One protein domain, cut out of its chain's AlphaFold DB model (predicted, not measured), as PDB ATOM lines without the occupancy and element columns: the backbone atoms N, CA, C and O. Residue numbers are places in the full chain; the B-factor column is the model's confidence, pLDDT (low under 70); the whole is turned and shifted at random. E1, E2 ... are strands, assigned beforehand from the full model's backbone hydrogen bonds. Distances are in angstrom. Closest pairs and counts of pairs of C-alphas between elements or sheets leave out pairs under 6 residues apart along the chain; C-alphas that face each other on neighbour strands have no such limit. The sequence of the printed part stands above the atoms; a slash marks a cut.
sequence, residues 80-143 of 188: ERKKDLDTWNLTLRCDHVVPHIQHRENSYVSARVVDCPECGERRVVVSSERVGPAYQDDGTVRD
ATOM      1  N   GLU A  80     181.325 195.925 284.640       86.94
ATOM      2  CA  GLU A  80     181.683 196.689 285.842       86.94
ATOM      3  C   GLU A  80     180.443 197.264 286.526       86.94
ATOM      4  O   GLU A  80     180.297 197.108 287.733       86.94
ATOM      5  N   ARG A  81     179.495 197.821 285.763       87.62
ATOM      6  CA  ARG A  81     178.249 198.367 286.328       87.62
ATOM      7  C   ARG A  81     177.397 197.320 287.038       87.62
ATOM      8  O   ARG A  81     176.719 197.662 288.000       87.62
ATOM      9  N   LYS A  82     177.417 196.054 286.602       89.62
ATOM     10  CA  LYS A  82     176.699 194.967 287.295       89.62
ATOM     11  C   LYS A  82     177.213 194.743 288.717       89.62
ATOM     12  O   LYS A  82     176.419 194.392 289.586       89.62
ATOM     13  N   LYS A  83     178.506 194.981 288.972       88.38
ATOM     14  CA  LYS A  83     179.123 194.803 290.299       88.38
ATOM     15  C   LYS A  83     178.582 195.779 291.336       88.38
ATOM     16  O   LYS A  83     178.656 195.484 292.528       88.38
ATOM     17  N   ASP A  84     178.017 196.897 290.891       91.56
ATOM     18  CA  ASP A  84     177.437 197.927 291.750       91.56
ATOM     19  C   ASP A  84     175.926 197.757 291.963       91.56
ATOM     20  O   ASP A  84     175.282 198.592 292.605       91.56
ATOM     21  N   LEU A  85     175.334 196.679 291.444       93.06
ATOM     22  CA  LEU A  85     173.913 196.387 291.584       93.06
ATOM     23  C   LEU A  85     173.669 195.377 292.708       93.06
ATOM     24  O   LEU A  85     174.232 194.282 292.717       93.06
ATOM     25  N   ASP A  86     172.770 195.738 293.619       93.69
ATOM     26  CA  ASP A  86     172.264 194.863 294.668       93.69
ATOM     27  C   ASP A  86     170.816 194.447 294.351       93.69
ATOM     28  O   ASP A  86     170.034 195.206 293.767       93.69
ATOM     29  N   THR A  87     170.449 193.235 294.763       93.06
ATOM     30  CA  THR A  87     169.067 192.751 294.785       93.06
ATOM     31  C   THR A  87     168.390 193.157 296.085       93.06
ATOM     32  O   THR A  87     168.941 193.022 297.181       93.06
ATOM     33  N   TRP A  88     167.155 193.613 295.940       93.69
ATOM     34  CA  TRP A  88     166.225 193.942 297.001       93.69
ATOM     35  C   TRP A  88     165.012 193.028 296.914       93.69
ATOM     36  O   TRP A  88     164.440 192.849 295.844       93.69
ATOM     37  N   ASN A  89     164.589 192.493 298.049       93.81
ATOM     38  CA  ASN A  89     163.330 191.784 298.185       93.81
ATOM     39  C   ASN A  89     162.231 192.797 298.498       93.81
ATOM     40  O   ASN A  89     162.271 193.461 299.535       93.81
ATOM     41  N   LEU A  90     161.256 192.925 297.599       95.00
ATOM     42  CA  LEU A  90     160.085 193.772 297.791       95.00
ATOM     43  C   LEU A  90     158.909 192.913 298.230       95.00
ATOM     44  O   LEU A  90     158.391 192.131 297.435       95.00
ATOM     45  N   THR A  91     158.469 193.084 299.471       95.50
ATOM     46  CA  THR A  91     157.244 192.445 299.958       95.50
ATOM     47  C   THR A  91     156.056 193.261 299.487       95.50
ATOM     48  O   THR A  91     155.961 194.460 299.762       95.50
ATOM     49  N   LEU A  92     155.157 192.622 298.751       96.81
ATOM     50  CA  LEU A  92     153.979 193.263 298.183       96.81
ATOM     51  C   LEU A  92     152.782 193.134 299.121       96.81
ATOM     52  O   LEU A  92     152.758 192.305 300.019       96.81
ATOM     53  N   ARG A  93     151.733 193.927 298.881       96.69
ATOM     54  CA  ARG A  93     150.475 193.845 299.649       96.69
ATOM     55  C   ARG A  93     149.783 192.473 299.558       96.69
ATOM     56  O   ARG A  93     148.929 192.174 300.378       96.69
ATOM     57  N   CYS A  94     150.085 191.681 298.533       95.19
ATOM     58  CA  CYS A  94     149.619 190.298 298.404       95.19
ATOM     59  C   CYS A  94     150.549 189.280 299.088       95.19
ATOM     60  O   CYS A  94     150.432 188.097 298.803       95.19
ATOM     61  N   ASP A  95     151.490 189.736 299.917       93.94
ATOM     62  CA  ASP A  95     152.513 188.953 300.624       93.94
ATOM     63  C   ASP A  95     153.540 188.226 299.739       93.94
ATOM     64  O   ASP A  95     154.558 187.745 300.235       93.94
ATOM     65  N   HIS A  96     153.360 188.227 298.418       93.31
ATOM     66  CA  HIS A  96     154.396 187.793 297.487       93.31
ATOM     67  C   HIS A  96     155.609 188.721 297.543       93.31
ATOM     68  O   HIS A  96     155.486 189.942 297.700       93.31
ATOM     69  N   VAL A  97     156.791 188.134 297.369       92.50
ATOM     70  CA  VAL A  97     158.061 188.855 297.432       92.50
ATOM     71  C   VAL A  97     158.732 188.816 296.071       92.50
ATOM     72  O   VAL A  97     159.076 187.738 295.587       92.50
ATOM     73  N   VAL A  98     158.978 189.986 295.488       92.44
ATOM     74  CA  VAL A  98     159.592 190.109 294.160       92.44
ATOM     75  C   VAL A  98     161.001 190.698 294.246       92.44
ATOM     76  O   VAL A  98     161.217 191.637 295.019       92.44
ATOM     77  N   PRO A  99     161.968 190.177 293.469       91.81
ATOM     78  CA  PRO A  99     163.301 190.752 293.412       91.81
ATOM     79  C   PRO A  99     163.281 192.072 292.632       91.81
ATOM     80  O   PRO A  99     162.615 192.210 291.605       91.81
ATOM     81  N   HIS A 100     164.054 193.039 293.103       92.75
ATOM     82  CA  HIS A 100     164.265 194.323 292.455       92.75
ATOM     83  C   HIS A 100     165.750 194.661 292.462       92.75
ATOM     84  O   HIS A 100     166.387 194.650 293.509       92.75
ATOM     85  N   ILE A 101     166.307 194.960 291.295       92.31
ATOM     86  CA  ILE A 101     167.729 195.265 291.159       92.31
ATOM     87  C   ILE A 101     167.909 196.780 291.155       92.31
ATOM     88  O   ILE A 101     167.296 197.484 290.352       92.31
ATOM     89  N   GLN A 102     168.768 197.276 292.040       93.25
ATOM     90  CA  GLN A 102     169.056 198.698 292.169       93.25
ATOM     91  C   GLN A 102     170.527 198.915 292.543       93.25
ATOM     92  O   GLN A 102     171.158 198.066 293.167       93.25
ATOM     93  N   HIS A 103     171.084 200.072 292.182       93.31
ATOM     94  CA  HIS A 103     172.444 200.445 292.568       93.31
ATOM     95  C   HIS A 103     172.612 200.456 294.092       93.31
ATOM     96  O   HIS A 103     171.772 201.022 294.800       93.31
ATOM     97  N   ARG A 104     173.708 199.880 294.591       91.31
ATOM     98  CA  ARG A 104     173.973 199.658 296.023       91.31
ATOM     99  C   ARG A 104     174.050 200.918 296.876       91.31
ATOM    100  O   ARG A 104     173.823 200.858 298.085       91.31
ATOM    101  N   GLU A 105     174.357 202.055 296.256       91.50
ATOM    102  CA  GLU A 105     174.381 203.360 296.930       91.50
ATOM    103  C   GLU A 105     172.982 203.850 297.322       91.50
ATOM    104  O   GLU A 105     172.852 204.724 298.177       91.50
ATOM    105  N   ASN A 106     171.917 203.281 296.749       91.06
ATOM    106  CA  ASN A 106     170.564 203.621 297.169       91.06
ATOM    107  C   ASN A 106     170.288 203.039 298.552       91.06
ATOM    108  O   ASN A 106     170.359 201.831 298.756       91.06
ATOM    109  N   SER A 107     169.936 203.890 299.510       89.31
ATOM    110  CA  SER A 107     169.583 203.457 300.864       89.31
ATOM    111  C   SER A 107     168.174 202.864 300.966       89.31
ATOM    112  O   SER A 107     167.873 202.201 301.954       89.31
ATOM    113  N   TYR A 108     167.321 203.072 299.957       90.00
ATOM    114  CA  TYR A 108     165.962 202.534 299.886       90.00
ATOM    115  C   TYR A 108     165.488 202.374 298.435       90.00
ATOM    116  O   TYR A 108     165.994 203.033 297.520       90.00
ATOM    117  N   VAL A 109     164.452 201.552 298.250       91.56
ATOM    118  CA  VAL A 109     163.776 201.370 296.959       91.56
ATOM    119  C   VAL A 109     162.649 202.393 296.818       91.56
ATOM    120  O   VAL A 109     161.725 202.440 297.629       91.56
ATOM    121  N   SER A 110     162.710 203.228 295.779       89.19
ATOM    122  CA  SER A 110     161.706 204.273 295.521       89.19
ATOM    123  C   SER A 110     160.432 203.749 294.843       89.19
ATOM    124  O   SER A 110     159.412 204.445 294.831       89.19
ATOM    125  N   ALA A 111     160.464 202.528 294.301       89.75
ATOM    126  CA  ALA A 111     159.312 201.893 293.674       89.75
ATOM    127  C   ALA A 111     158.200 201.640 294.707       89.75
ATOM    128  O   ALA A 111     158.342 200.832 295.619       89.75
ATOM    129  N   ARG A 112     157.071 202.341 294.554       93.31
ATOM    130  CA  ARG A 112     155.892 202.192 295.428       93.31
ATOM    131  C   ARG A 112     154.949 201.083 294.981       93.31
ATOM    132  O   ARG A 112     154.202 200.554 295.796       93.31
ATOM    133  N   VAL A 113     154.950 200.773 293.688       94.81
ATOM    134  CA  VAL A 113     154.059 199.798 293.059       94.81
ATOM    135  C   VAL A 113     154.854 199.040 292.010       94.81
ATOM    136  O   VAL A 113     155.544 199.662 291.200       94.81
ATOM    137  N   VAL A 114     154.741 197.718 292.016       95.12
ATOM    138  CA  VAL A 114     155.383 196.828 291.043       95.12
ATOM    139  C   VAL A 114     154.410 195.732 290.619       95.12
ATOM    140  O   VAL A 114     153.412 195.478 291.298       95.12
ATOM    141  N   ASP A 115     154.672 195.110 289.477       95.62
ATOM    142  CA  ASP A 115     153.886 193.980 288.989       95.62
ATOM    143  C   ASP A 115     154.226 192.720 289.790       95.62
ATOM    144  O   ASP A 115     155.393 192.367 289.964       95.62
ATOM    145  N   CYS A 116     153.197 192.048 290.306       94.06
ATOM    146  CA  CYS A 116     153.342 190.765 290.975       94.06
ATOM    147  C   CYS A 116     153.194 189.643 289.935       94.06
ATOM    148  O   CYS A 116     152.093 189.480 289.403       94.06
ATOM    149  N   PRO A 117     154.239 188.843 289.656       91.25
ATOM    150  CA  PRO A 117     154.166 187.772 288.662       91.25
ATOM    151  C   PRO A 117     153.222 186.640 289.086       91.25
ATOM    152  O   PRO A 117     152.643 185.978 288.234       91.25
ATOM    153  N   GLU A 118     153.025 186.449 290.393       90.94
ATOM    154  CA  GLU A 118     152.136 185.418 290.935       90.94
ATOM    155  C   GLU A 118     150.655 185.811 290.829       90.94
ATOM    156  O   GLU A 118     149.806 184.974 290.540       90.94
ATOM    157  N   CYS A 119     150.327 187.093 291.024       91.75
ATOM    158  CA  CYS A 119     148.947 187.578 290.902       91.75
ATOM    159  C   CYS A 119     148.588 188.067 289.492       91.75
ATOM    160  O   CYS A 119     147.407 188.206 289.194       91.75
ATOM    161  N   GLY A 120     149.575 188.413 288.661       92.62
ATOM    162  CA  GLY A 120     149.358 189.071 287.368       92.62
ATOM    163  C   GLY A 120     148.865 190.522 287.469       92.62
ATOM    164  O   GLY A 120     148.338 191.062 286.502       92.62
ATOM    165  N   GLU A 121     149.015 191.164 288.631       93.81
ATOM    166  CA  GLU A 121     148.502 192.512 288.902       93.81
ATOM    167  C   GLU A 121     149.555 193.415 289.546       93.81
ATOM    168  O   GLU A 121     150.469 192.955 290.237       93.81
ATOM    169  N   ARG A 122     149.358 194.730 289.409       95.88
ATOM    170  CA  ARG A 122     150.135 195.740 290.130       95.88
ATOM    171  C   ARG A 122     149.796 195.758 291.609       95.88
ATOM    172  O   ARG A 122     148.637 195.907 291.996       95.88
ATOM    173  N   ARG A 123     150.821 195.668 292.450       95.69
ATOM    174  CA  ARG A 123     150.685 195.631 293.907       95.69
ATOM    175  C   ARG A 123     151.602 196.654 294.557       95.69
ATOM    176  O   ARG A 123     152.698 196.940 294.080       95.69
ATOM    177  N   VAL A 124     151.112 197.229 295.652       96.69
ATOM    178  CA  VAL A 124     151.863 198.189 296.464       96.69
ATOM    179  C   VAL A 124     152.984 197.458 297.195       96.69
ATOM    180  O   VAL A 124     152.756 196.374 297.733       96.69
ATOM    181  N   VAL A 125     154.165 198.069 297.225       96.38
ATOM    182  CA  VAL A 125     155.315 197.620 298.013       96.38
ATOM    183  C   VAL A 125     155.094 198.025 299.468       96.38
ATOM    184  O   VAL A 125     154.931 199.207 299.773       96.38
ATOM    185  N   VAL A 126     155.063 197.037 300.356       95.88
ATOM    186  CA  VAL A 126     154.853 197.205 301.801       95.88
ATOM    187  C   VAL A 126     156.187 197.362 302.522       95.88
ATOM    188  O   VAL A 126     156.327 198.228 303.382       95.88
ATOM    189  N   SER A 127     157.177 196.552 302.154       94.12
ATOM    190  CA  SER A 127     158.525 196.623 302.707       94.12
ATOM    191  C   SER A 127     159.568 196.269 301.653       94.12
ATOM    192  O   SER A 127     159.269 195.625 300.645       94.12
ATOM    193  N   SER A 128     160.797 196.717 301.890       94.38
ATOM    194  CA  SER A 128     161.951 196.424 301.047       94.38
ATOM    195  C   SER A 128     163.129 196.026 301.920       94.38
ATOM    196  O   SER A 128     163.486 196.769 302.837       94.38
ATOM    197  N   GLU A 129     163.759 194.906 301.604       92.94
ATOM    198  CA  GLU A 129     164.953 194.420 302.289       92.94
ATOM    199  C   GLU A 129     166.081 194.227 301.281       92.94
ATOM    200  O   GLU A 129     165.871 193.671 300.204       92.94
ATOM    201  N   ARG A 130     167.286 194.686 301.616       92.12
ATOM    202  CA  ARG A 130     168.461 194.475 300.772       92.12
ATOM    203  C   ARG A 130     169.024 193.079 301.021       92.12
ATOM    204  O   ARG A 130     169.365 192.755 302.153       92.12
ATOM    205  N   VAL A 131     169.186 192.302 299.954       88.94
ATOM    206  CA  VAL A 131     169.723 190.933 300.010       88.94
ATOM    207  C   VAL A 131     171.241 190.924 299.814       88.94
ATOM    208  O   VAL A 131     171.950 190.183 300.487       88.94
ATOM    209  N   GLY A 132     171.755 191.754 298.899       88.75
ATOM    210  CA  GLY A 132     173.179 191.810 298.546       88.75
ATOM    211  C   GLY A 132     173.392 191.848 297.031       88.75
ATOM    212  O   GLY A 132     172.460 192.217 296.321       88.75
ATOM    213  N   PRO A 133     174.571 191.461 296.514       91.44
ATOM    214  CA  PRO A 133     174.895 191.559 295.091       91.44
ATOM    215  C   PRO A 133     173.870 190.856 294.191       91.44
ATOM    216  O   PRO A 133     173.446 189.731 294.475       91.44
ATOM    217  N   ALA A 134     173.468 191.528 293.109       90.19
ATOM    218  CA  ALA A 134     172.488 191.013 292.154       90.19
ATOM    219  C   ALA A 134     173.069 190.034 291.131       90.19
ATOM    220  O   ALA A 134     172.336 189.208 290.589       90.19
ATOM    221  N   TYR A 135     174.370 190.124 290.870       88.56
ATOM    222  CA  TYR A 135     175.058 189.309 289.881       88.56
ATOM    223  C   TYR A 135     176.192 188.517 290.529       88.56
ATOM    224  O   TYR A 135     176.786 188.972 291.509       88.56
ATOM    225  N   GLN A 136     176.477 187.342 289.973       83.88
ATOM    226  CA  GLN A 136     177.696 186.591 290.259       83.88
ATOM    227  C   GLN A 136     178.898 187.214 289.524       83.88
ATOM    228  O   GLN A 136     178.737 188.084 288.662       83.88
ATOM    229  N   ASP A 137     180.111 186.755 289.843       79.88
ATOM    230  CA  ASP A 137     181.351 187.248 289.221       79.88
ATOM    231  C   ASP A 137     181.410 186.994 287.703       79.88
ATOM    232  O   ASP A 137     182.093 187.720 286.980       79.88
ATOM    233  N   ASP A 138     180.669 185.997 287.211       79.56
ATOM    234  CA  ASP A 138     180.514 185.682 285.786       79.56
ATOM    235  C   ASP A 138     179.451 186.545 285.072       79.56
ATOM    236  O   ASP A 138     179.221 186.397 283.869       79.56
ATOM    237  N   GLY A 139     178.801 187.458 285.801       74.44
ATOM    238  CA  GLY A 139     177.806 188.386 285.277       74.44
ATOM    239  C   GLY A 139     176.402 187.799 285.096       74.44
ATOM    240  O   GLY A 139     175.551 188.494 284.522       74.44
ATOM    241  N   THR A 140     176.142 186.573 285.568       82.69
ATOM    242  CA  THR A 140     174.800 185.967 285.629       82.69
ATOM    243  C   THR A 140     174.005 186.487 286.828       82.69
ATOM    244  O   THR A 140     174.571 186.914 287.834       82.69
ATOM    245  N   VAL A 141     172.671 186.523 286.709       80.81
ATOM    246  CA  VAL A 141     171.794 186.957 287.810       80.81
ATOM    247  C   VAL A 141     171.849 185.909 288.913       80.81
ATOM    248  O   VAL A 141     171.639 184.727 288.649       80.81
ATOM    249  N   ARG A 142     172.112 186.342 290.146       78.19
ATOM    250  CA  ARG A 142     172.194 185.441 291.293       78.19
ATOM    251  C   ARG A 142     170.793 184.972 291.687       78.19
ATOM    252  O   ARG A 142     169.909 185.800 291.912       78.19
ATOM    253  N   ASP A 143     170.593 183.658 291.771       76.38
ATOM    254  CA  ASP A 143     169.315 183.092 292.202       76.38
ATOM    255  C   ASP A 143     169.050 183.459 293.670       76.38
ATOM    256  O   ASP A 143     169.933 183.393 294.531       76.38
TER     257      ASP A 143
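AT A GLANCE: This is residues 80 to 143 of the 188 residues of an uncharacterized protein of Streptomyces sp. WAC08401 (UniProt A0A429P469). This is one small, curled antiparallel sheet: E2, E1 and the longer part of E4 run side by side along the length of the domain, and the hairpin of E3 and the beginning of E4 turns across one end. E4 bends sharply between these two parts, while residues 80 to 84 and the tail from residue 134 lie at the other end. The printed part has 64 residues with four named strands, E1 to E4 along the chain, and no named helix; the sheet's order is E2, E1, E4, E3, and the class is all strand. The whole is compact, with a radius of gyration of the C-alphas of 12.2 A and spans of 34 by 22 by 14 A.

HOW THE PARTS SIT: Begin with E1, residues 85 to 92, an inner strand of the sheet. A tight link leads to E2, residues 97 to 103, an edge strand and the antiparallel neighbour of E1; the two are a hairpin at 148 degrees between their directions. Look there for N 88 and O 100, 2.8 A apart, within hydrogen-bond range. A short link leads on to E3, residues 113 to 116, the other edge strand; its closest C-alpha to E2 is that of Cys 116, 7.0 A from that of Val 98. A tight link joins E3 to E4, residues 121 to 133, its antiparallel neighbour, and the two are a hairpin. Check N 123 and O 114 at 2.8 A, within hydrogen-bond range. The pairing of E4 is staggered: residues 121 to 124 pair with E3 and residues 125 to 133 with E1. E4 bends by 85 degrees at residue 126. E4 and E1 are antiparallel at 142 degrees, with N 89 and O 129 2.8 A apart, within hydrogen-bond range. From edge to edge the strands' lines turn by 52 degrees and the way across the sheet by 144 degrees; it is curled like part of a barrel and strongly twisted.

IN THESE COORDINATES: Find C-alpha 85 at (173.913, 196.387, 291.584); from there E1 runs 21.2 A to C-alpha 92. E2 covers 19.1 A from Val 97 to His 103. E3 begins at C-alpha 113, (154.059, 199.798, 293.059), and is 9.3 A long. E4, the longest strand by residues, spans 27.1 A from Glu 121 to C-alpha 133 at (174.895, 191.559, 295.091).

THE WHOLE: The two C-alphas farthest apart are those of Glu 80 and Cys 94, at 35.0 A. The printed part has no cut, and none of its links between strands is long. The mean pLDDT of the printed part is 91.0, and no printed residue is under 70.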